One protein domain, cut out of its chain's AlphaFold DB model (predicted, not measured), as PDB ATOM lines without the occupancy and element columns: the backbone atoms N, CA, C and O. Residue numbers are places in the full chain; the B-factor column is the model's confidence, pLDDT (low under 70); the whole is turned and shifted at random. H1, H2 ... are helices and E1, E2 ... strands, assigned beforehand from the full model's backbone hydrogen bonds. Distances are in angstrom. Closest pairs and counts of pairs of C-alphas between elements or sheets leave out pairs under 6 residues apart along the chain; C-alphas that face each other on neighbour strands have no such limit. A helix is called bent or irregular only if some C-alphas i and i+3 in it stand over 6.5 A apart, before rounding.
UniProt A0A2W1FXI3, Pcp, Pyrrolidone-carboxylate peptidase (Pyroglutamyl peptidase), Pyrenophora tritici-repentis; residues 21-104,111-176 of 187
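This is residues 21 to 104 and 111 to 176 of the 187 residues of the protein "Pcp, Pyrrolidone-carboxylate peptidase (Pyroglutamyl peptidase)" of Pyrenophora tritici-repentis (UniProt A0A2W1FXI3). A small three-stranded sheet, E2 E1 E3, has helix H1 packed at the ends of two of its strands, while a separate ribbon of two short strands, E4 and E5, stands off from it. H3 lies beyond one end of that ribbon, and beyond the other the long helix H4 leads away, its residues 160 to 176 sticking out as a free arm; H2 lies a little off the sheet, and long loops fill much of the rest. The printed part has 150 residues, with four named helices and five named strands in the order E1 H1 E2 H2 E3 E4 H3 E5 H4; the larger sheet is parallel and the ribbon antiparallel. The class is mixed, helices and strands, with 68 residues, under half, in named elements. The whole is only just loose, close to compact, with a radius of gyration of the C-alphas of 18.0 A and spans of 56 by 37 by 29 A.

In the larger sheet the inner strand is E1, residues 21 to 25, and the edge strands are E2, residues 60 to 64, and E3, residues 96 to 99. E2 and E1 are parallel at 29 degrees, with N 22 and O 61 within hydrogen-bond range at 2.8 A. E1 and E3 are parallel at 12 degrees, with N 98 and O 23 at 2.8 A and N 23 and O 96 at 2.9 A. H1, residues 38 to 45, is on this sheet at a height over the sheet of 7.7 A, but only just over none of its strands, with 2 of its C-alphas falling on E1. The closest C-alphas of H1 and E1 are those of Ala 43 and Thr 25, 6.3 A apart. E1, H1 and E2 form a strand-helix-strand unit, two parallel neighbour strands with a helix between them along the chain, and its crossover is right-handed. H2, residues 73 to 83, is not on the sheet, but only just, with 4 pairs of C-alphas within 10 A. E2, H2 and E3 form a split unit, with E1 between the two strands in the sheet, and its crossover is right-handed too. E4, residues 114 to 116, is apart from E3. E4 is antiparallel to E5, residues 148 to 150, at 161 degrees, with N 115 and O 149 at 2.8 A. H3, residues 133 to 139, and H4, residues 155 to 176, are not on the larger sheet, and no helix touches another. In H1, H3 and H4 every O i to N i+4 pair is within hydrogen-bond range; in H2 4 of 7 are.

E1 begins at C-alpha 21, (15.328, -117.490, -31.552), and is 13.4 A long from first to last C-alpha. E2 measures 12.5 A, E3 9.9 A, and E4 and E5 6.7 A each. H1 measures 10.6 A, H3 9.7 A and H2 15.7 A. H2 is only just irregular: C-alphas 78 and 81 are 6.53 A apart. H4 is the longest helix, 31.6 A from C-alpha 155 at (28.459, -130.622, -37.528) to C-alpha 176 at (44.555, -120.756, -12.194).

The two C-alphas farthest apart are those of Ser 143 and Lys 176, at 58.2 A. Without residues 160 to 176, which stand free, the body spans 51 by 38 by 31 A. Residues 105 to 110 are not printed, and C-alphas 104 and 111 are 14.6 A apart across this cut, in the link from E3 to E4. The links E1 to H1, H1 to E2, H2 to E3 and E4 to H3 are long. The mean pLDDT of the printed part is 92.0, and residues 31 to 34 are under 70.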
ATOM      1  N   THR A  21      16.271-116.854 -32.475       97.31
ATOM      2  CA  THR A  21      15.328-117.490 -31.552       97.31
ATOM      3  C   THR A  21      15.510-119.006 -31.550       97.31
ATOM      4  O   THR A  21      15.421-119.660 -32.589       97.31
ATOM      5  N   VAL A  22      15.746-119.586 -30.372       98.00
ATOM      6  CA  VAL A  22      16.006-121.020 -30.187       98.00
ATOM      7  C   VAL A  22      14.958-121.623 -29.262       98.00
ATOM      8  O   VAL A  22      14.888-121.269 -28.087       98.00
ATOM      9  N   LEU A  23      14.176-122.583 -29.757       98.19
ATOM     10  CA  LEU A  23      13.328-123.426 -28.914       98.19
ATOM     11  C   LEU A  23      14.135-124.634 -28.430       98.19
ATOM     12  O   LEU A  23      14.627-125.418 -29.241       98.19
ATOM     13  N   VAL A  24      14.229-124.821 -27.114       98.44
ATOM     14  CA  VAL A  24      14.935-125.958 -26.507       98.44
ATOM     15  C   VAL A  24      13.955-126.885 -25.803       98.44
ATOM     16  O   VAL A  24      13.091-126.441 -25.050       98.44
ATOM     17  N   THR A  25      14.107-128.193 -25.997       98.38
ATOM     18  CA  THR A  25      13.322-129.204 -25.273       98.38
ATOM     19  C   THR A  25      14.232-130.199 -24.566       98.38
ATOM     20  O   THR A  25      15.276-130.569 -25.101       98.38
ATOM     21  N   GLY A  26      13.776-130.731 -23.437       97.44
ATOM     22  CA  GLY A  26      14.357-131.912 -22.802       97.44
ATOM     23  C   GLY A  26      13.278-132.934 -22.463       97.44
ATOM     24  O   GLY A  26      12.086-132.618 -22.466       97.44
ATOM     25  N   PHE A  27      13.692-134.159 -22.161       96.12
ATOM     26  CA  PHE A  27      12.785-135.251 -21.825       96.12
ATOM     27  C   PHE A  27      12.653-135.449 -20.319       96.12
ATOM     28  O   PHE A  27      13.591-135.225 -19.559       96.12
ATOM     29  N   GLY A  28      11.482-135.922 -19.898       93.31
ATOM     30  CA  GLY A  28      11.212-136.328 -18.525       93.31
ATOM     31  C   GLY A  28      11.843-137.676 -18.158       93.31
ATOM     32  O   GLY A  28      12.563-138.275 -18.964       93.31
ATOM     33  N   PRO A  29      11.580-138.168 -16.936       89.69
ATOM     34  CA  PRO A  29      12.098-139.446 -16.452       89.69
ATOM     35  C   PRO A  29      11.768-140.619 -17.389       89.69
ATOM     36  O   PRO A  29      10.676-140.685 -17.957       89.69
ATOM     37  N   PHE A  30      12.709-141.555 -17.527       81.62
ATOM     38  CA  PHE A  30      12.562-142.767 -18.338       81.62
ATOM     39  C   PHE A  30      13.247-143.942 -17.650       81.62
ATOM     40  O   PHE A  30      14.437-143.869 -17.360       81.62
ATOM     41  N   LEU A  31      12.508-145.039 -17.443       68.19
ATOM     42  CA  LEU A  31      12.920-146.207 -16.650       68.19
ATOM     43  C   LEU A  31      13.188-145.865 -15.173       68.19
ATOM     44  O   LEU A  31      13.638-144.778 -14.821       68.19
ATOM     45  N   SER A  32      12.985-146.836 -14.282       66.00
ATOM     46  CA  SER A  32      13.174-146.655 -12.832       66.00
ATOM     47  C   SER A  32      14.595-146.214 -12.446       66.00
ATOM     48  O   SER A  32      14.804-145.659 -11.373       66.00
ATOM     49  N   LYS A  33      15.580-146.454 -13.325       68.25
ATOM     50  CA  LYS A  33      16.994-146.110 -13.127       68.25
ATOM     51  C   LYS A  33      17.311-144.625 -13.365       68.25
ATOM     52  O   LYS A  33      18.333-144.159 -12.870       68.25
ATOM     53  N   TYR A  34      16.467-143.883 -14.085       67.75
ATOM     54  CA  TYR A  34      16.680-142.457 -14.364       67.75
ATOM     55  C   TYR A  34      15.493-141.628 -13.853       67.75
ATOM     56  O   TYR A  34      14.719-141.094 -14.653       67.75
ATOM     57  N   PRO A  35      15.336-141.514 -12.516       72.56
ATOM     58  CA  PRO A  35      14.238-140.761 -11.907       72.56
ATOM     59  C   PRO A  35      14.313-139.263 -12.225       72.56
ATOM     60  O   PRO A  35      13.295-138.581 -12.204       72.56
ATOM     61  N   GLN A  36      15.503-138.766 -12.575       80.50
ATOM     62  CA  GLN A  36      15.717-137.441 -13.136       80.50
ATOM     63  C   GLN A  36      16.467-137.588 -14.460       80.50
ATOM     64  O   GLN A  36      17.562-138.150 -14.515       80.50
ATOM     65  N   ASN A  37      15.865-137.103 -15.542       89.38
ATOM     66  CA  ASN A  37      16.480-137.127 -16.860       89.38
ATOM     67  C   ASN A  37      17.315-135.857 -17.047       89.38
ATOM     68  O   ASN A  37      16.791-134.742 -17.017       89.38
ATOM     69  N   SER A  38      18.622-136.034 -17.237       91.62
ATOM     70  CA  SER A  38      19.570-134.923 -17.342       91.62
ATOM     71  C   SER A  38      19.296-134.007 -18.531       91.62
ATOM     72  O   SER A  38      19.643-132.832 -18.461       91.62
ATOM     73  N   SER A  39      18.632-134.490 -19.588       95.12
ATOM     74  CA  SER A  39      18.269-133.640 -20.725       95.12
ATOM     75  C   SER A  39      17.337-132.494 -20.327       95.12
ATOM     76  O   SER A  39      17.564-131.357 -20.736       95.12
ATOM     77  N   TRP A  40      16.332-132.760 -19.482       96.00
ATOM     78  CA  TRP A  40      15.464-131.716 -18.945       96.00
ATOM     79  C   TRP A  40      16.192-130.822 -17.949       96.00
ATOM     80  O   TRP A  40      16.063-129.605 -18.037       96.00
ATOM     81  N   THR A  41      16.999-131.399 -17.051       94.06
ATOM     82  CA  THR A  41      17.794-130.606 -16.104       94.06
ATOM     83  C   THR A  41      18.637-129.572 -16.847       94.06
ATOM     84  O   THR A  41      18.531-128.390 -16.545       94.06
ATOM     85  N   ILE A  42      19.378-129.983 -17.882       95.31
ATOM     86  CA  ILE A  42      20.181-129.073 -18.709       95.31
ATOM     87  C   ILE A  42      19.287-128.013 -19.361       95.31
ATOM     88  O   ILE A  42      19.511-126.825 -19.139       95.31
ATOM     89  N   ALA A  43      18.246-128.422 -20.097       97.38
ATOM     90  CA  ALA A  43      17.358-127.501 -20.810       97.38
ATOM     91  C   ALA A  43      16.727-126.442 -19.886       97.38
ATOM     92  O   ALA A  43      16.675-125.263 -20.233       97.38
ATOM     93  N   SER A  44      16.285-126.849 -18.693       96.12
ATOM     94  CA  SER A  44      15.645-125.974 -17.701       96.12
ATOM     95  C   SER A  44      16.600-124.984 -17.025       96.12
ATOM     96  O   SER A  44      16.143-124.006 -16.442       96.12
ATOM     97  N   THR A  45      17.912-125.224 -17.110       96.69
ATOM     98  CA  THR A  45      18.951-124.361 -16.517       96.69
ATOM     99  C   THR A  45      19.588-123.397 -17.513       96.69
ATOM    100  O   THR A  45      20.437-122.596 -17.124       96.69
ATOM    101  N   LEU A  46      19.213-123.466 -18.794       97.06
ATOM    102  CA  LEU A  46      19.752-122.563 -19.803       97.06
ATOM    103  C   LEU A  46      19.327-121.112 -19.521       97.06
ATOM    104  O   LEU A  46      18.187-120.874 -19.111       97.06
ATOM    105  N   PRO A  47      20.213-120.130 -19.760       96.94
ATOM    106  CA  PRO A  47      19.836-118.727 -19.679       96.94
ATOM    107  C   PRO A  47      18.831-118.398 -20.784       96.94
ATOM    108  O   PRO A  47      18.940-118.915 -21.890       96.94
ATOM    109  N   ALA A  48      17.888-117.494 -20.516       96.12
ATOM    110  CA  ALA A  48      16.916-117.056 -21.523       96.12
ATOM    111  C   ALA A  48      17.540-116.190 -22.638       96.12
ATOM    112  O   ALA A  48      16.977-116.068 -23.724       96.12
ATOM    113  N   LEU A  49      18.699-115.584 -22.373       95.75
ATOM    114  CA  LEU A  49      19.410-114.701 -23.290       95.75
ATOM    115  C   LEU A  49      20.908-114.998 -23.235       95.75
ATOM    116  O   LEU A  49      21.508-114.984 -22.159       95.75
ATOM    117  N   ILE A  50      21.511-115.199 -24.404       95.25
ATOM    118  CA  ILE A  50      22.954-115.066 -24.599       95.25
ATOM    119  C   ILE A  50      23.165-113.714 -25.290       95.25
ATOM    120  O   ILE A  50      22.716-113.549 -26.430       95.25
ATOM    121  N   PRO A  51      23.771-112.725 -24.612       94.31
ATOM    122  CA  PRO A  51      23.960-111.401 -25.186       94.31
ATOM    123  C   PRO A  51      24.961-111.448 -26.341       94.31
ATOM    124  O   PRO A  51      25.819-112.332 -26.404       94.31
ATOM    125  N   ALA A  52      24.867-110.456 -27.223       93.38
ATOM    126  CA  ALA A  52      25.885-110.226 -28.233       93.38
ATOM    127  C   ALA A  52      27.261-110.018 -27.576       93.38
ATOM    128  O   ALA A  52      27.384-109.421 -26.503       93.38
ATOM    129  N   SER A  53      28.306-110.499 -28.238       89.62
ATOM    130  CA  SER A  53      29.699-110.259 -27.876       89.62
ATOM    131  C   SER A  53      30.507-109.878 -29.118       89.62
ATOM    132  O   SER A  53      30.068-110.145 -30.236       89.62
ATOM    133  N   PRO A  54      31.719-109.310 -28.976       89.25
ATOM    134  CA  PRO A  54      32.552-108.978 -30.134       89.25
ATOM    135  C   PRO A  54      32.841-110.172 -31.061       89.25
ATOM    136  O   PRO A  54      33.072-109.984 -32.250       89.25
ATOM    137  N   GLN A  55      32.834-111.402 -30.531       86.19
ATOM    138  CA  GLN A  55      33.024-112.632 -31.310       86.19
ATOM    139  C   GLN A  55      31.713-113.212 -31.859       86.19
ATOM    140  O   GLN A  55      31.754-113.993 -32.805       86.19
ATOM    141  N   ASN A  56      30.569-112.861 -31.266       86.88
ATOM    142  CA  ASN A  56      29.238-113.316 -31.667       86.88
ATOM    143  C   ASN A  56      28.279-112.114 -31.611       86.88
ATOM    144  O   ASN A  56      27.621-111.913 -30.588       86.88
ATOM    145  N   PRO A  57      28.226-111.278 -32.665       90.25
ATOM    146  CA  PRO A  57      27.448-110.038 -32.649       90.25
ATOM    147  C   PRO A  57      25.934-110.287 -32.614       90.25
ATOM    148  O   PRO A  57      25.175-109.397 -32.241       90.25
ATOM    149  N   THR A  58      25.491-111.497 -32.961       93.75
ATOM    150  CA  THR A  58      24.086-111.892 -32.915       93.75
ATOM    151  C   THR A  58      23.686-112.354 -31.507       93.75
ATOM    152  O   THR A  58      24.202-113.372 -31.034       93.75
ATOM    153  N   PRO A  59      22.750-111.674 -30.822       95.56
ATOM    154  CA  PRO A  59      22.194-112.183 -29.573       95.56
ATOM    155  C   PRO A  59      21.326-113.429 -29.820       95.56
ATOM    156  O   PRO A  59      20.709-113.579 -30.877       95.56
ATOM    157  N   ILE A  60      21.246-114.321 -28.829       96.88
ATOM    158  CA  ILE A  60      20.452-115.557 -28.909       96.88
ATOM    159  C   ILE A  60      19.393-115.557 -27.811       96.88
ATOM    160  O   ILE A  60      19.715-115.506 -26.624       96.88
ATOM    161  N   HIS A  61      18.128-115.656 -28.207       97.44
ATOM    162  CA  HIS A  61      16.993-115.815 -27.304       97.44
ATOM    163  C   HIS A  61      16.654-117.296 -27.178       97.44
ATOM    164  O   HIS A  61      16.273-117.943 -28.153       97.44
ATOM    165  N   ILE A  62      16.792-117.836 -25.971       98.00
ATOM    166  CA  ILE A  62      16.522-119.239 -25.680       98.00
ATOM    167  C   ILE A  62      15.167-119.341 -24.995       98.00
ATOM    168  O   ILE A  62      14.941-118.816 -23.907       98.00
ATOM    169  N   HIS A  63      14.277-120.088 -25.627       97.44
ATOM    170  CA  HIS A  63      12.970-120.420 -25.103       97.44
ATOM    171  C   HIS A  63      12.942-121.905 -24.768       97.44
ATOM    172  O   HIS A  63      12.789-122.759 -25.641       97.44
ATOM    173  N   THR A  64      13.079-122.233 -23.489       97.81
ATOM    174  CA  THR A  64      12.905-123.613 -23.035       97.81
ATOM    175  C   THR A  64      11.419-123.961 -23.030       97.81
ATOM    176  O   THR A  64      10.592-123.216 -22.501       97.81
ATOM    177  N   HIS A  65      11.058-125.102 -23.619       96.75
ATOM    178  CA  HIS A  65       9.701-125.629 -23.526       96.75
ATOM    179  C   HIS A  65       9.313-125.785 -22.051       96.75
ATOM    180  O   HIS A  65      10.086-126.322 -21.274       96.75
ATOM    181  N   HIS A  66       8.131-125.307 -21.665       94.31
ATOM    182  CA  HIS A  66       7.742-125.093 -20.265       94.31
ATOM    183  C   HIS A  66       7.735-126.344 -19.364       94.31
ATOM    184  O   HIS A  66       7.794-126.214 -18.143       94.31
ATOM    185  N   THR A  67       7.679-127.549 -19.933       95.19
ATOM    186  CA  THR A  67       7.689-128.818 -19.188       95.19
ATOM    187  C   THR A  67       8.544-129.873 -19.884       95.19
ATOM    188  O   THR A  67       8.683-129.825 -21.107       95.19
ATOM    189  N   PRO A  68       9.068-130.877 -19.156       96.50
ATOM    190  CA  PRO A  68       9.758-131.992 -19.789       96.50
ATOM    191  C   PRO A  68       8.823-132.772 -20.716       96.50
ATOM    192  O   PRO A  68       7.706-133.124 -20.332       96.50
ATOM    193  N   ILE A  69       9.303-133.123 -21.910       97.44
ATOM    194  CA  ILE A  69       8.553-133.971 -22.838       97.44
ATOM    195  C   ILE A  69       8.518-135.395 -22.287       97.44
ATOM    196  O   ILE A  69       9.552-135.983 -21.955       97.44
ATOM    197  N   ARG A  70       7.324-135.977 -22.190       95.88
ATOM    198  CA  ARG A  70       7.173-137.375 -21.778       95.88
ATOM    199  C   ARG A  70       7.850-138.294 -22.796       95.88
ATOM    200  O   ARG A  70       7.664-138.136 -23.999       95.88
ATOM    201  N   VAL A  71       8.595-139.289 -22.315       94.25
ATOM    202  CA  VAL A  71       9.276-140.291 -23.157       94.25
ATOM    203  C   VAL A  71       8.265-141.342 -23.627       94.25
ATOM    204  O   VAL A  71       8.300-142.490 -23.199       94.25
ATOM    205  N   SER A  72       7.315-140.903 -24.453       95.44
ATOM    206  CA  SER A  72       6.171-141.659 -24.975       95.44
ATOM    207  C   SER A  72       6.010-141.377 -26.461       95.44
ATOM    208  O   SER A  72       6.050-140.216 -26.879       95.44
ATOM    209  N   TYR A  73       5.814-142.421 -27.268       95.94
ATOM    210  CA  TYR A  73       5.700-142.268 -28.718       95.94
ATOM    211  C   TYR A  73       4.516-141.385 -29.099       95.94
ATOM    212  O   TYR A  73       4.671-140.480 -29.912       95.94
ATOM    213  N   ASN A  74       3.356-141.598 -28.476       95.81
ATOM    214  CA  ASN A  74       2.161-140.806 -28.762       95.81
ATOM    215  C   ASN A  74       2.372-139.337 -28.383       95.81
ATOM    216  O   ASN A  74       2.112-138.459 -29.198       95.81
ATOM    217  N   THR A  75       2.931-139.067 -27.193       97.25
ATOM    218  CA  THR A  75       3.221-137.685 -26.783       97.25
ATOM    219  C   THR A  75       4.127-136.986 -27.788       97.25
ATOM    220  O   THR A  75       3.842-135.858 -28.170       97.25
ATOM    221  N   VAL A  76       5.194-137.643 -28.248       96.25
ATOM    222  CA  VAL A  76       6.130-137.055 -29.218       96.25
ATOM    223  C   VAL A  76       5.462-136.836 -30.581       96.25
ATOM    224  O   VAL A  76       5.615-135.761 -31.162       96.25
ATOM    225  N   LEU A  77       4.705-137.817 -31.081       95.50
ATOM    226  CA  LEU A  77       4.032-137.748 -32.386       95.50
ATOM    227  C   LEU A  77       2.956-136.661 -32.457       95.50
ATOM    228  O   LEU A  77       2.720-136.125 -33.543       95.50
ATOM    229  N   ASP A  78       2.322-136.353 -31.328       95.94
ATOM    230  CA  ASP A  78       1.276-135.337 -31.238       95.94
ATOM    231  C   ASP A  78       1.857-133.954 -30.918       95.94
ATOM    232  O   ASP A  78       1.469-132.965 -31.535       95.94
ATOM    233  N   LEU A  79       2.825-133.873 -29.998       96.50
ATOM    234  CA  LEU A  79       3.380-132.601 -29.533       96.50
ATOM    235  C   LEU A  79       4.369-131.987 -30.524       96.50
ATOM    236  O   LEU A  79       4.236-130.808 -30.845       96.50
ATOM    237  N   ILE A  80       5.371-132.741 -30.995       95.44
ATOM    238  CA  ILE A  80       6.492-132.157 -31.752       95.44
ATOM    239  C   ILE A  80       6.030-131.386 -32.996       95.44
ATOM    240  O   ILE A  80       6.515-130.272 -33.178       95.44
ATOM    241  N   PRO A  81       5.066-131.865 -33.811       94.69
ATOM    242  CA  PRO A  81       4.575-131.096 -34.956       94.69
ATOM    243  C   PRO A  81       4.030-129.706 -34.592       94.69
ATOM    244  O   PRO A  81       4.185-128.776 -35.376       94.69
ATOM    245  N   THR A  82       3.444-129.539 -33.400       95.38
ATOM    246  CA  THR A  82       2.935-128.236 -32.922       95.38
ATOM    247  C   THR A  82       4.044-127.266 -32.518       95.38
ATOM    248  O   THR A  82       3.806-126.070 -32.386       95.38
ATOM    249  N   LEU A  83       5.267-127.767 -32.333       95.62
ATOM    250  CA  LEU A  83       6.451-126.976 -32.011       95.62
ATOM    251  C   LEU A  83       7.234-126.555 -33.266       95.62
ATOM    252  O   LEU A  83       8.197-125.799 -33.157       95.62
ATOM    253  N   LEU A  84       6.848-127.023 -34.458       93.88
ATOM    254  CA  LEU A  84       7.524-126.690 -35.713       93.88
ATOM    255  C   LEU A  84       6.841-125.498 -36.415       93.88
ATOM    256  O   LEU A  84       5.609-125.431 -36.458       93.88
ATOM    257  N   PRO A  85       7.599-124.569 -37.025       92.94
ATOM    258  CA  PRO A  85       7.037-123.598 -37.960       92.94
ATOM    259  C   PRO A  85       6.350-124.290 -39.156       92.94
ATOM    260  O   PRO A  85       6.802-125.353 -39.587       92.94
ATOM    261  N   PRO A  86       5.278-123.712 -39.730       90.38
ATOM    262  CA  PRO A  86       4.631-122.448 -39.356       90.38
ATOM    263  C   PRO A  86       3.596-122.578 -38.222       90.38
ATOM    264  O   PRO A  86       2.980-121.587 -37.856       90.38
ATOM    265  N   GLY A  87       3.370-123.782 -37.683       87.06
ATOM    266  CA  GLY A  87       2.323-124.051 -36.688       87.06
ATOM    267  C   GLY A  87       2.690-123.708 -35.241       87.06
ATOM    268  O   GLY A  87       1.838-123.825 -34.362       87.06
ATOM    269  N   ASN A  88       3.936-123.307 -34.982       92.50
ATOM    270  CA  ASN A  88       4.412-122.990 -33.641       92.50
ATOM    271  C   ASN A  88       3.773-121.685 -33.111       92.50
ATOM    272  O   ASN A  88       3.884-120.656 -33.778       92.50
ATOM    273  N   PRO A  89       3.149-121.688 -31.914       90.38
ATOM    274  CA  PRO A  89       2.533-120.496 -31.320       90.38
ATOM    275  C   PRO A  89       3.535-119.477 -30.747       90.38
ATOM    276  O   PRO A  89       3.135-118.392 -30.327       90.38
ATOM    277  N   MET A  90       4.823-119.818 -30.673       90.75
ATOM    278  CA  MET A  90       5.891-118.929 -30.220       90.75
ATOM    279  C   MET A  90       6.090-117.769 -31.201       90.75
ATOM    280  O   MET A  90       6.152-117.970 -32.413       90.75
ATOM    281  N   TYR A  91       6.244-116.559 -30.659       89.50
ATOM    282  CA  TYR A  91       6.614-115.373 -31.423       89.50
ATOM    283  C   TYR A  91       7.810-114.653 -30.771       89.50
ATOM    284  O   TYR A  91       7.727-114.330 -29.583       89.50
ATOM    285  N   PRO A  92       8.882-114.345 -31.527       91.38
ATOM    286  CA  PRO A  92       9.133-114.767 -32.909       91.38
ATOM    287  C   PRO A  92       9.175-116.297 -33.065       91.38
ATOM    288  O   PRO A  92       9.466-117.009 -32.108       91.38
ATOM    289  N   ALA A  93       8.848-116.801 -34.259       94.56
ATOM    290  CA  ALA A  93       8.962-118.232 -34.538       94.56
ATOM    291  C   ALA A  93      10.429-118.674 -34.387       94.56
ATOM    292  O   ALA A  93      11.318-117.907 -34.762       94.56
ATOM    293  N   PRO A  94      10.699-119.886 -33.869       96.44
ATOM    294  CA  PRO A  94      12.069-120.328 -33.660       96.44
ATOM    295  C   PRO A  94      12.803-120.494 -34.991       96.44
ATOM    296  O   PRO A  94      12.318-121.172 -35.898       96.44
ATOM    297  N   ASP A  95      14.004-119.929 -35.062       96.06
ATOM    298  CA  ASP A  95      14.955-120.155 -36.151       96.06
ATOM    299  C   ASP A  95      15.656-121.510 -35.975       96.06
ATOM    300  O   ASP A  95      16.001-122.182 -36.946       96.06
ATOM    301  N   ILE A  96      15.847-121.930 -34.717       96.38
ATOM    302  CA  ILE A  96      16.475-123.200 -34.343       96.38
ATOM    303  C   ILE A  96      15.585-123.939 -33.345       96.38
ATOM    304  O   ILE A  96      15.083-123.363 -32.381       96.38
ATOM    305  N   ILE A  97      15.453-125.251 -33.537       96.81
ATOM    306  CA  ILE A  97      14.844-126.152 -32.558       96.81
ATOM    307  C   ILE A  97      15.902-127.159 -32.116       96.81
ATOM    308  O   ILE A  97      16.427-127.923 -32.927       96.81
ATOM    309  N   LEU A  98      16.223-127.151 -30.824       97.44
ATOM    310  CA  LEU A  98      17.230-128.009 -30.214       97.44
ATOM    311  C   LEU A  98      16.569-128.999 -29.252       97.44
ATOM    312  O   LEU A  98      16.135-128.647 -28.152       97.44
ATOM    313  N   HIS A  99      16.539-130.267 -29.651       97.75
ATOM    314  CA  HIS A  99      16.107-131.358 -28.785       97.75
ATOM    315  C   HIS A  99      17.307-131.949 -28.044       97.75
ATOM    316  O   HIS A  99      18.225-132.486 -28.663       97.75
ATOM    317  N   ILE A 100      17.296-131.879 -26.713       97.38
ATOM    318  CA  ILE A 100      18.303-132.514 -25.862       97.38
ATOM    319  C   ILE A 100      17.760-133.872 -25.418       97.38
ATOM    320  O   ILE A 100      16.639-133.977 -24.919       97.38
ATOM    321  N   GLY A 101      18.563-134.920 -25.588       94.62
ATOM    322  CA  GLY A 101      18.242-136.282 -25.167       94.62
ATOM    323  C   GLY A 101      19.318-136.867 -24.256       94.62
ATOM    324  O   GLY A 101      20.461-136.417 -24.246       94.62
ATOM    325  N   LEU A 102      18.945-137.893 -23.492       92.38
ATOM    326  CA  LEU A 102      19.878-138.684 -22.692       92.38
ATOM    327  C   LEU A 102      20.218-139.982 -23.430       92.38
ATOM    328  O   LEU A 102      19.353-140.827 -23.645       92.38
ATOM    329  N   ALA A 103      21.498-140.169 -23.747       89.06
ATOM    330  CA  ALA A 103      22.042-141.443 -24.201       89.06
ATOM    331  C   ALA A 103      22.712-142.165 -23.021       89.06
ATOM    332  O   ALA A 103      23.872-141.909 -22.687       89.06
ATOM    333  N   ALA A 104      21.963-143.054 -22.368       81.81
ATOM    334  CA  ALA A 104      22.445-143.819 -21.222       81.81
ATOM    335  C   ALA A 104      23.750-144.573 -21.540       81.81
ATOM    336  O   ALA A 104      23.850-145.270 -22.547       81.81
ATOM    337  N   ILE A 111      26.463-134.761 -30.818       94.12
ATOM    338  CA  ILE A 111      25.492-134.198 -31.750       94.12
ATOM    339  C   ILE A 111      25.098-135.303 -32.727       94.12
ATOM    340  O   ILE A 111      25.960-135.937 -33.336       94.12
ATOM    341  N   GLU A 112      23.802-135.572 -32.835       95.44
ATOM    342  CA  GLU A 112      23.296-136.594 -33.747       95.44
ATOM    343  C   GLU A 112      23.234-136.017 -35.169       95.44
ATOM    344  O   GLU A 112      22.678-134.940 -35.399       95.44
ATOM    345  N   SER A 113      23.839-136.723 -36.125       95.00
ATOM    346  CA  SER A 113      23.910-136.287 -37.526       95.00
ATOM    347  C   SER A 113      22.674-136.662 -38.335       95.00
ATOM    348  O   SER A 113      22.395-136.041 -39.358       95.00
ATOM    349  N   THR A 114      21.950-137.690 -37.889       95.94
ATOM    350  CA  THR A 114      20.827-138.270 -38.620       95.94
ATOM    351  C   THR A 114      19.708-138.711 -37.686       95.94
ATOM    352  O   THR A 114      19.948-139.092 -36.542       95.94
ATOM    353  N   ALA A 115      18.480-138.713 -38.199       94.31
ATOM    354  CA  ALA A 115      17.310-139.295 -37.555       94.31
ATOM    355  C   ALA A 115      16.682-140.339 -38.482       94.31
ATOM    356  O   ALA A 115      16.442-140.067 -39.657       94.31
ATOM    357  N   ARG A 116      16.417-141.542 -37.968       93.94
ATOM    358  CA  ARG A 116      15.774-142.627 -38.726       93.94
ATOM    359  C   ARG A 116      14.281-142.645 -38.425       93.94
ATOM    360  O   ARG A 116      13.876-142.271 -37.335       93.94
ATOM    361  N   GLY A 117      13.466-143.109 -39.370       91.69
ATOM    362  CA  GLY A 117      12.018-143.262 -39.153       91.69
ATOM    363  C   GLY A 117      11.577-144.626 -38.596       91.69
ATOM    364  O   GLY A 117      10.416-144.779 -38.238       91.69
ATOM    365  N   ARG A 118      12.469-145.627 -38.557       93.56
ATOM    366  CA  ARG A 118      12.145-147.047 -38.293       93.56
ATOM    367  C   ARG A 118      13.062-147.673 -37.241       93.56
ATOM    368  O   ARG A 118      14.118-147.125 -36.926       93.56
ATOM    369  N   GLY A 119      12.670-148.842 -36.734       93.12
ATOM    370  CA  GLY A 119      13.423-149.642 -35.762       93.12
ATOM    371  C   GLY A 119      13.063-149.369 -34.300       93.12
ATOM    372  O   GLY A 119      13.634-149.978 -33.397       93.12
ATOM    373  N   TYR A 120      12.089-148.495 -34.044       92.12
ATOM    374  CA  TYR A 120      11.683-148.105 -32.690       92.12
ATOM    375  C   TYR A 120      10.738-149.110 -32.015       92.12
ATOM    376  O   TYR A 120      10.477-149.008 -30.823       92.12
ATOM    377  N   GLY A 121      10.270-150.140 -32.725       93.56
ATOM    378  CA  GLY A 121       9.344-151.131 -32.168       93.56
ATOM    379  C   GLY A 121       9.968-152.089 -31.148       93.56
ATOM    380  O   GLY A 121       9.236-152.833 -30.492       93.56
ATOM    381  N   GLN A 122      11.297-152.086 -31.007       91.81
ATOM    382  CA  GLN A 122      12.054-153.065 -30.216       91.81
ATOM    383  C   GLN A 122      11.998-152.821 -28.705       91.81
ATOM    384  O   GLN A 122      12.083-153.774 -27.927       91.81
ATOM    385  N   ILE A 123      11.771-151.582 -28.272       90.50
ATOM    386  CA  ILE A 123      11.696-151.197 -26.858       90.50
ATOM    387  C   ILE A 123      10.366-150.477 -26.628       90.50
ATOM    388  O   ILE A 123       9.917-149.707 -27.471       90.50
ATOM    389  N   ALA A 124       9.703-150.780 -25.512       93.56
ATOM    390  CA  ALA A 124       8.495-150.067 -25.121       93.56
ATOM    391  C   ALA A 124       8.849-148.731 -24.449       93.56
ATOM    392  O   ALA A 124       9.860-148.629 -23.754       93.56
ATOM    393  N   ASP A 125       8.008-147.726 -24.650       93.62
ATOM    394  CA  ASP A 125       8.112-146.428 -23.990       93.62
ATOM    395  C   ASP A 125       7.623-146.470 -22.525       93.62
ATOM    396  O   ASP A 125       7.282-147.534 -21.998       93.62
ATOM    397  N   VAL A 126       7.584-145.316 -21.840       92.44
ATOM    398  CA  VAL A 126       7.129-145.251 -20.430       92.44
ATOM    399  C   VAL A 126       5.658-145.619 -20.231       92.44
ATOM    400  O   VAL A 126       5.256-145.886 -19.101       92.44
ATOM    401  N   ASP A 127       4.863-145.635 -21.301       93.88
ATOM    402  CA  ASP A 127       3.450-146.020 -21.288       93.88
ATOM    403  C   ASP A 127       3.261-147.491 -21.711       93.88
ATOM    404  O   ASP A 127       2.135-147.956 -21.927       93.88
ATOM    405  N   GLY A 128       4.360-148.239 -21.861       94.19
ATOM    406  CA  GLY A 128       4.358-149.629 -22.310       94.19
ATOM    407  C   GLY A 128       3.995-149.789 -23.789       94.19
ATOM    408  O   GLY A 128       3.662-150.895 -24.224       94.19
ATOM    409  N   LYS A 129       4.020-148.708 -24.579       95.50
ATOM    410  CA  LYS A 129       3.667-148.725 -26.002       95.50
ATOM    411  C   LYS A 129       4.906-148.889 -26.866       95.50
ATOM    412  O   LYS A 129       6.008-148.484 -26.518       95.50
ATOM    413  N   ARG A 130       4.709-149.504 -28.031       95.50
ATOM    414  CA  ARG A 130       5.736-149.693 -29.059       95.50
ATOM    415  C   ARG A 130       5.325-148.957 -30.324       95.50
ATOM    416  O   ARG A 130       4.148-148.994 -30.711       95.50
ATOM    417  N   PHE A 131       6.303-148.346 -30.980       96.06
ATOM    418  CA  PHE A 131       6.139-147.747 -32.297       96.06
ATOM    419  C   PHE A 131       6.728-148.675 -33.354       96.06
ATOM    420  O   PHE A 131       7.926-148.669 -33.619       96.06
ATOM    421  N   THR A 132       5.882-149.562 -33.872       96.75
ATOM    422  CA  THR A 132       6.267-150.556 -34.877       96.75
ATOM    423  C   THR A 132       6.519-149.900 -36.228       96.75
ATOM    424  O   THR A 132       5.958-148.846 -36.520       96.75
ATOM    425  N   ASP A 133       7.292-150.562 -37.086       96.00
ATOM    426  CA  ASP A 133       7.570-150.042 -38.430       96.00
ATOM    427  C   ASP A 133       6.290-149.910 -39.273       96.00
ATOM    428  O   ASP A 133       6.157-148.943 -40.009       96.00
ATOM    429  N   GLY A 134       5.283-150.769 -39.066       96.19
ATOM    430  CA  GLY A 134       3.962-150.594 -39.685       96.19
ATOM    431  C   GLY A 134       3.282-149.271 -39.302       96.19
ATOM    432  O   GLY A 134       2.815-148.548 -40.175       96.19
ATOM    433  N   LYS A 135       3.310-148.886 -38.015       95.56
ATOM    434  CA  LYS A 135       2.807-147.569 -37.573       95.56
ATOM    435  C   LYS A 135       3.659-146.421 -38.114       95.56
ATOM    436  O   LYS A 135       3.140-145.341 -38.391       95.56
ATOM    437  N   ALA A 136       4.969-146.638 -38.235       94.81
ATOM    438  CA  ALA A 136       5.873-145.665 -38.824       94.81
ATOM    439  C   ALA A 136       5.564-145.439 -40.307       94.81
ATOM    440  O   ALA A 136       5.541-144.293 -40.735       94.81
ATOM    441  N   ASP A 137       5.266-146.489 -41.068       95.38
ATOM    442  CA  ASP A 137       4.927-146.384 -42.487       95.38
ATOM    443  C   ASP A 137       3.529-145.793 -42.717       95.38
ATOM    444  O   ASP A 137       3.346-145.028 -43.662       95.38
ATOM    445  N   GLU A 138       2.565-146.057 -41.828       95.69
ATOM    446  CA  GLU A 138       1.259-145.380 -41.837       95.69
ATOM    447  C   GLU A 138       1.399-143.865 -41.612       95.69
ATOM    448  O   GLU A 138       0.768-143.063 -42.303       95.69
ATOM    449  N   ARG A 139       2.228-143.456 -40.641       93.31
ATOM    450  CA  ARG A 139       2.384-142.042 -40.264       93.31
ATOM    451  C   ARG A 139       3.357-141.285 -41.170       93.31
ATOM    452  O   ARG A 139       3.136-140.111 -41.461       93.31
ATOM    453  N   PHE A 140       4.426-141.946 -41.599       93.88
ATOM    454  CA  PHE A 140       5.536-141.390 -42.372       93.88
ATOM    455  C   PHE A 140       5.850-142.285 -43.583       93.88
ATOM    456  O   PHE A 140       6.931-142.890 -43.664       93.88
ATOM    457  N   PRO A 141       4.919-142.377 -44.553       95.31
ATOM    458  CA  PRO A 141       5.083-143.246 -45.707       95.31
ATOM    459  C   PRO A 141       6.326-142.861 -46.509       95.31
ATOM    460  O   PRO A 141       6.555-141.684 -46.805       95.31
ATOM    461  N   GLY A 142       7.111-143.868 -46.900       92.44
ATOM    462  CA  GLY A 142       8.359-143.682 -47.649       92.44
ATOM    463  C   GLY A 142       8.180-143.007 -49.015       92.44
ATOM    464  O   GLY A 142       9.127-142.439 -49.548       92.44
ATOM    465  N   SER A 143       6.963-143.013 -49.568       95.12
ATOM    466  CA  SER A 143       6.614-142.278 -50.791       95.12
ATOM    467  C   SER A 143       6.604-140.757 -50.612       95.12
ATOM    468  O   SER A 143       6.674-140.031 -51.600       95.12
ATOM    469  N   ARG A 144       6.500-140.269 -49.370       96.56
ATOM    470  CA  ARG A 144       6.426-138.839 -49.039       96.56
ATOM    471  C   ARG A 144       7.591-138.365 -48.179       96.56
ATOM    472  O   ARG A 144       7.997-137.214 -48.304       96.56
ATOM    473  N   TYR A 145       8.097-139.222 -47.299       94.56
ATOM    474  CA  TYR A 145       9.137-138.870 -46.341       94.56
ATOM    475  C   TYR A 145      10.374-139.741 -46.556       94.56
ATOM    476  O   TYR A 145      10.239-140.960 -46.693       94.56
ATOM    477  N   PRO A 146      11.583-139.153 -46.551       94.19
ATOM    478  CA  PRO A 146      12.801-139.932 -46.691       94.19
ATOM    479  C   PRO A 146      12.974-140.893 -45.502       94.19
ATOM    480  O   PRO A 146      12.474-140.641 -44.402       94.19
ATOM    481  N   PRO A 147      13.702-142.006 -45.690       89.44
ATOM    482  CA  PRO A 147      13.928-142.982 -44.625       89.44
ATOM    483  C   PRO A 147      14.761-142.441 -43.457       89.44
ATOM    484  O   PRO A 147      14.606-142.904 -42.320       89.44
ATOM    485  N   THR A 148      15.604-141.455 -43.758       95.44
ATOM    486  CA  THR A 148      16.520-140.790 -42.842       95.44
ATOM    487  C   THR A 148      16.470-139.289 -43.106       95.44
ATOM    488  O   THR A 148      16.433-138.868 -44.261       95.44
ATOM    489  N   LEU A 149      16.487-138.495 -42.040       95.31
ATOM    490  CA  LEU A 149      16.699-137.052 -42.087       95.31
ATOM    491  C   LEU A 149      18.115-136.737 -41.622       95.31
ATOM    492  O   LEU A 149      18.627-137.400 -40.720       95.31
ATOM    493  N   GLU A 150      18.723-135.717 -42.212       96.19
ATOM    494  CA  GLU A 150      19.997-135.166 -41.760       96.19
ATOM    495  C   GLU A 150      19.755-133.956 -40.861       96.19
ATOM    496  O   GLU A 150      18.746-133.257 -40.977       96.19
ATOM    497  N   THR A 151      20.673-133.726 -39.929       95.25
ATOM    498  CA  THR A 151      20.625-132.545 -39.071       95.25
ATOM    499  C   THR A 151      20.852-131.265 -39.879       95.25
ATOM    500  O   THR A 151      21.669-131.237 -40.796       95.25
ATOM    501  N   GLY A 152      20.169-130.181 -39.506       94.50
ATOM    502  CA  GLY A 152      20.403-128.855 -40.092       94.50
ATOM    503  C   GLY A 152      21.678-128.171 -39.580       94.50
ATOM    504  O   GLY A 152      22.063-127.125 -40.094       94.50
ATOM    505  N   PHE A 153      22.335-128.732 -38.560       94.06
ATOM    506  CA  PHE A 153      23.551-128.157 -37.988       94.06
ATOM    507  C   PHE A 153      24.791-128.469 -38.831       94.06
ATOM    508  O   PHE A 153      25.034-129.611 -39.219       94.06
ATOM    509  N   GLY A 154      25.660-127.471 -39.007       94.62
ATOM    510  CA  GLY A 154      27.012-127.663 -39.534       94.62
ATOM    511  C   GLY A 154      27.893-128.420 -38.537       94.62
ATOM    512  O   GLY A 154      28.626-127.807 -37.766       94.62
ATOM    513  N   ILE A 155      27.828-129.755 -38.542       94.06
ATOM    514  CA  ILE A 155      28.459-130.622 -37.528       94.06
ATOM    515  C   ILE A 155      29.952-130.329 -37.351       94.06
ATOM    516  O   ILE A 155      30.437-130.288 -36.222       94.06
ATOM    517  N   GLY A 156      30.684-130.118 -38.449       93.81
ATOM    518  CA  GLY A 156      32.117-129.816 -38.400       93.81
ATOM    519  C   GLY A 156      32.423-128.533 -37.627       93.81
ATOM    520  O   GLY A 156      33.313-128.530 -36.778       93.81
ATOM    521  N   ASP A 157      31.637-127.480 -37.863       93.75
ATOM    522  CA  ASP A 157      31.756-126.201 -37.157       93.75
ATOM    523  C   ASP A 157      31.383-126.350 -35.675       93.75
ATOM    524  O   ASP A 157      32.158-125.964 -34.797       93.75
ATOM    525  N   VAL A 158      30.251-127.001 -35.380       93.44
ATOM    526  CA  VAL A 158      29.796-127.234 -33.998       93.44
ATOM    527  C   VAL A 158      30.840-128.013 -33.198       93.44
ATOM    528  O   VAL A 158      31.244-127.586 -32.116       93.44
ATOM    529  N   LEU A 159      31.324-129.137 -33.734       93.31
ATOM    530  CA  LEU A 159      32.337-129.953 -33.065       93.31
ATOM    531  C   LEU A 159      33.671-129.216 -32.925       93.31
ATOM    532  O   LEU A 159      34.342-129.375 -31.903       93.31
ATOM    533  N   GLY A 160      34.059-128.419 -33.925       93.94
ATOM    534  CA  GLY A 160      35.250-127.575 -33.866       93.94
ATOM    535  C   GLY A 160      35.175-126.579 -32.710       93.94
ATOM    536  O   GLY A 160      36.083-126.530 -31.879       93.94
ATOM    537  N   LYS A 161      34.053-125.860 -32.595       92.00
ATOM    538  CA  LYS A 161      33.796-124.894 -31.517       92.00
ATOM    539  C   LYS A 161      33.750-125.552 -30.140       92.00
ATOM    540  O   LYS A 161      34.364-125.040 -29.207       92.00
ATOM    541  N   TRP A 162      33.091-126.705 -30.004       92.50
ATOM    542  CA  TRP A 162      33.048-127.444 -28.735       92.50
ATOM    543  C   TRP A 162      34.440-127.860 -28.266       92.50
ATOM    544  O   TRP A 162      34.790-127.643 -27.107       92.50
ATOM    545  N   LYS A 163      35.257-128.426 -29.162       91.12
ATOM    546  CA  LYS A 163      36.638-128.812 -28.834       91.12
ATOM    547  C   LYS A 163      37.483-127.595 -28.467       91.12
ATOM    548  O   LYS A 163      38.139-127.618 -27.432       91.12
ATOM    549  N   GLY A 164      37.395-126.521 -29.255       91.31
ATOM    550  CA  GLY A 164      38.106-125.272 -28.981       91.31
ATOM    551  C   GLY A 164      37.766-124.683 -27.611       91.31
ATOM    552  O   GLY A 164      38.669-124.289 -26.877       91.31
ATOM    553  N   PHE A 165      36.485-124.693 -27.225       87.19
ATOM    554  CA  PHE A 165      36.051-124.233 -25.904       87.19
ATOM    555  C   PHE A 165      36.616-125.100 -24.772       87.19
ATOM    556  O   PHE A 165      37.139-124.574 -23.793       87.19
ATOM    557  N   LEU A 166      36.557-126.429 -24.910       86.75
ATOM    558  CA  LEU A 166      37.094-127.353 -23.905       86.75
ATOM    559  C   LEU A 166      38.612-127.216 -23.742       86.75
ATOM    560  O   LEU A 166      39.122-127.322 -22.628       86.75
ATOM    561  N   ASP A 167      39.338-126.992 -24.833       86.56
ATOM    562  CA  ASP A 167      40.786-126.808 -24.785       86.56
ATOM    563  C   ASP A 167      41.172-125.450 -24.186       86.56
ATOM    564  O   ASP A 167      42.155-125.376 -23.447       86.56
ATOM    565  N   GLY A 168      40.384-124.399 -24.439       81.19
ATOM    566  CA  GLY A 168      40.515-123.108 -23.759       81.19
ATOM    567  C   GLY A 168      40.286-123.227 -22.251       81.19
ATOM    568  O   GLY A 168      41.159-122.868 -21.469       81.19
ATOM    569  N   ALA A 169      39.179-123.851 -21.839       77.56
ATOM    570  CA  ALA A 169      38.842-124.031 -20.426       77.56
ATOM    571  C   ALA A 169      39.930-124.790 -19.641       77.56
ATOM    572  O   ALA A 169      40.252-124.432 -18.510       77.56
ATOM    573  N   LYS A 170      40.554-125.809 -20.249       79.12
ATOM    574  CA  LYS A 170      41.679-126.534 -19.632       79.12
ATOM    575  C   LYS A 170      42.910-125.653 -19.416       79.12
ATOM    576  O   LYS A 170      43.632-125.864 -18.441       79.12
ATOM    577  N   LYS A 171      43.188-124.717 -20.330       77.44
ATOM    578  CA  LYS A 171      44.301-123.770 -20.178       77.44
ATOM    579  C   LYS A 171      44.028-122.819 -19.021       77.44
ATOM    580  O   LYS A 171      44.871-122.728 -18.135       77.44
ATOM    581  N   ASP A 172      42.827-122.251 -18.957       74.62
ATOM    582  CA  ASP A 172      42.418-121.354 -17.869       74.62
ATOM    583  C   ASP A 172      42.487-122.049 -16.496       74.62
ATOM    584  O   ASP A 172      42.924-121.462 -15.506       74.62
ATOM    585  N   GLU A 173      42.077-123.320 -16.410       73.56
ATOM    586  CA  GLU A 173      42.197-124.116 -15.181       73.56
ATOM    587  C   GLU A 173      43.651-124.382 -14.781       73.56
ATOM    588  O   GLU A 173      43.976-124.374 -13.590       73.56
ATOM    589  N   LYS A 174      44.526-124.638 -15.759       70.94
ATOM    590  CA  LYS A 174      45.955-124.852 -15.516       70.94
ATOM    591  C   LYS A 174      46.619-123.564 -15.033       70.94
ATOM    592  O   LYS A 174      47.307-123.596 -14.019       70.94
ATOM    593  N   GLU A 175      46.340-122.439 -15.685       74.88
ATOM    594  CA  GLU A 175      46.845-121.121 -15.293       74.88
ATOM    595  C   GLU A 175      46.344-120.713 -13.902       74.88
ATOM    596  O   GLU A 175      47.130-120.240 -13.088       74.88
ATOM    597  N   LYS A 176      45.076-120.983 -13.557       73.12
ATOM    598  CA  LYS A 176      44.555-120.756 -12.194       73.12
ATOM    599  C   LYS A 176      45.239-121.619 -11.132       73.12
ATOM    600  O   LYS A 176      45.444-121.149 -10.016       73.12
TER     601      LYS A 176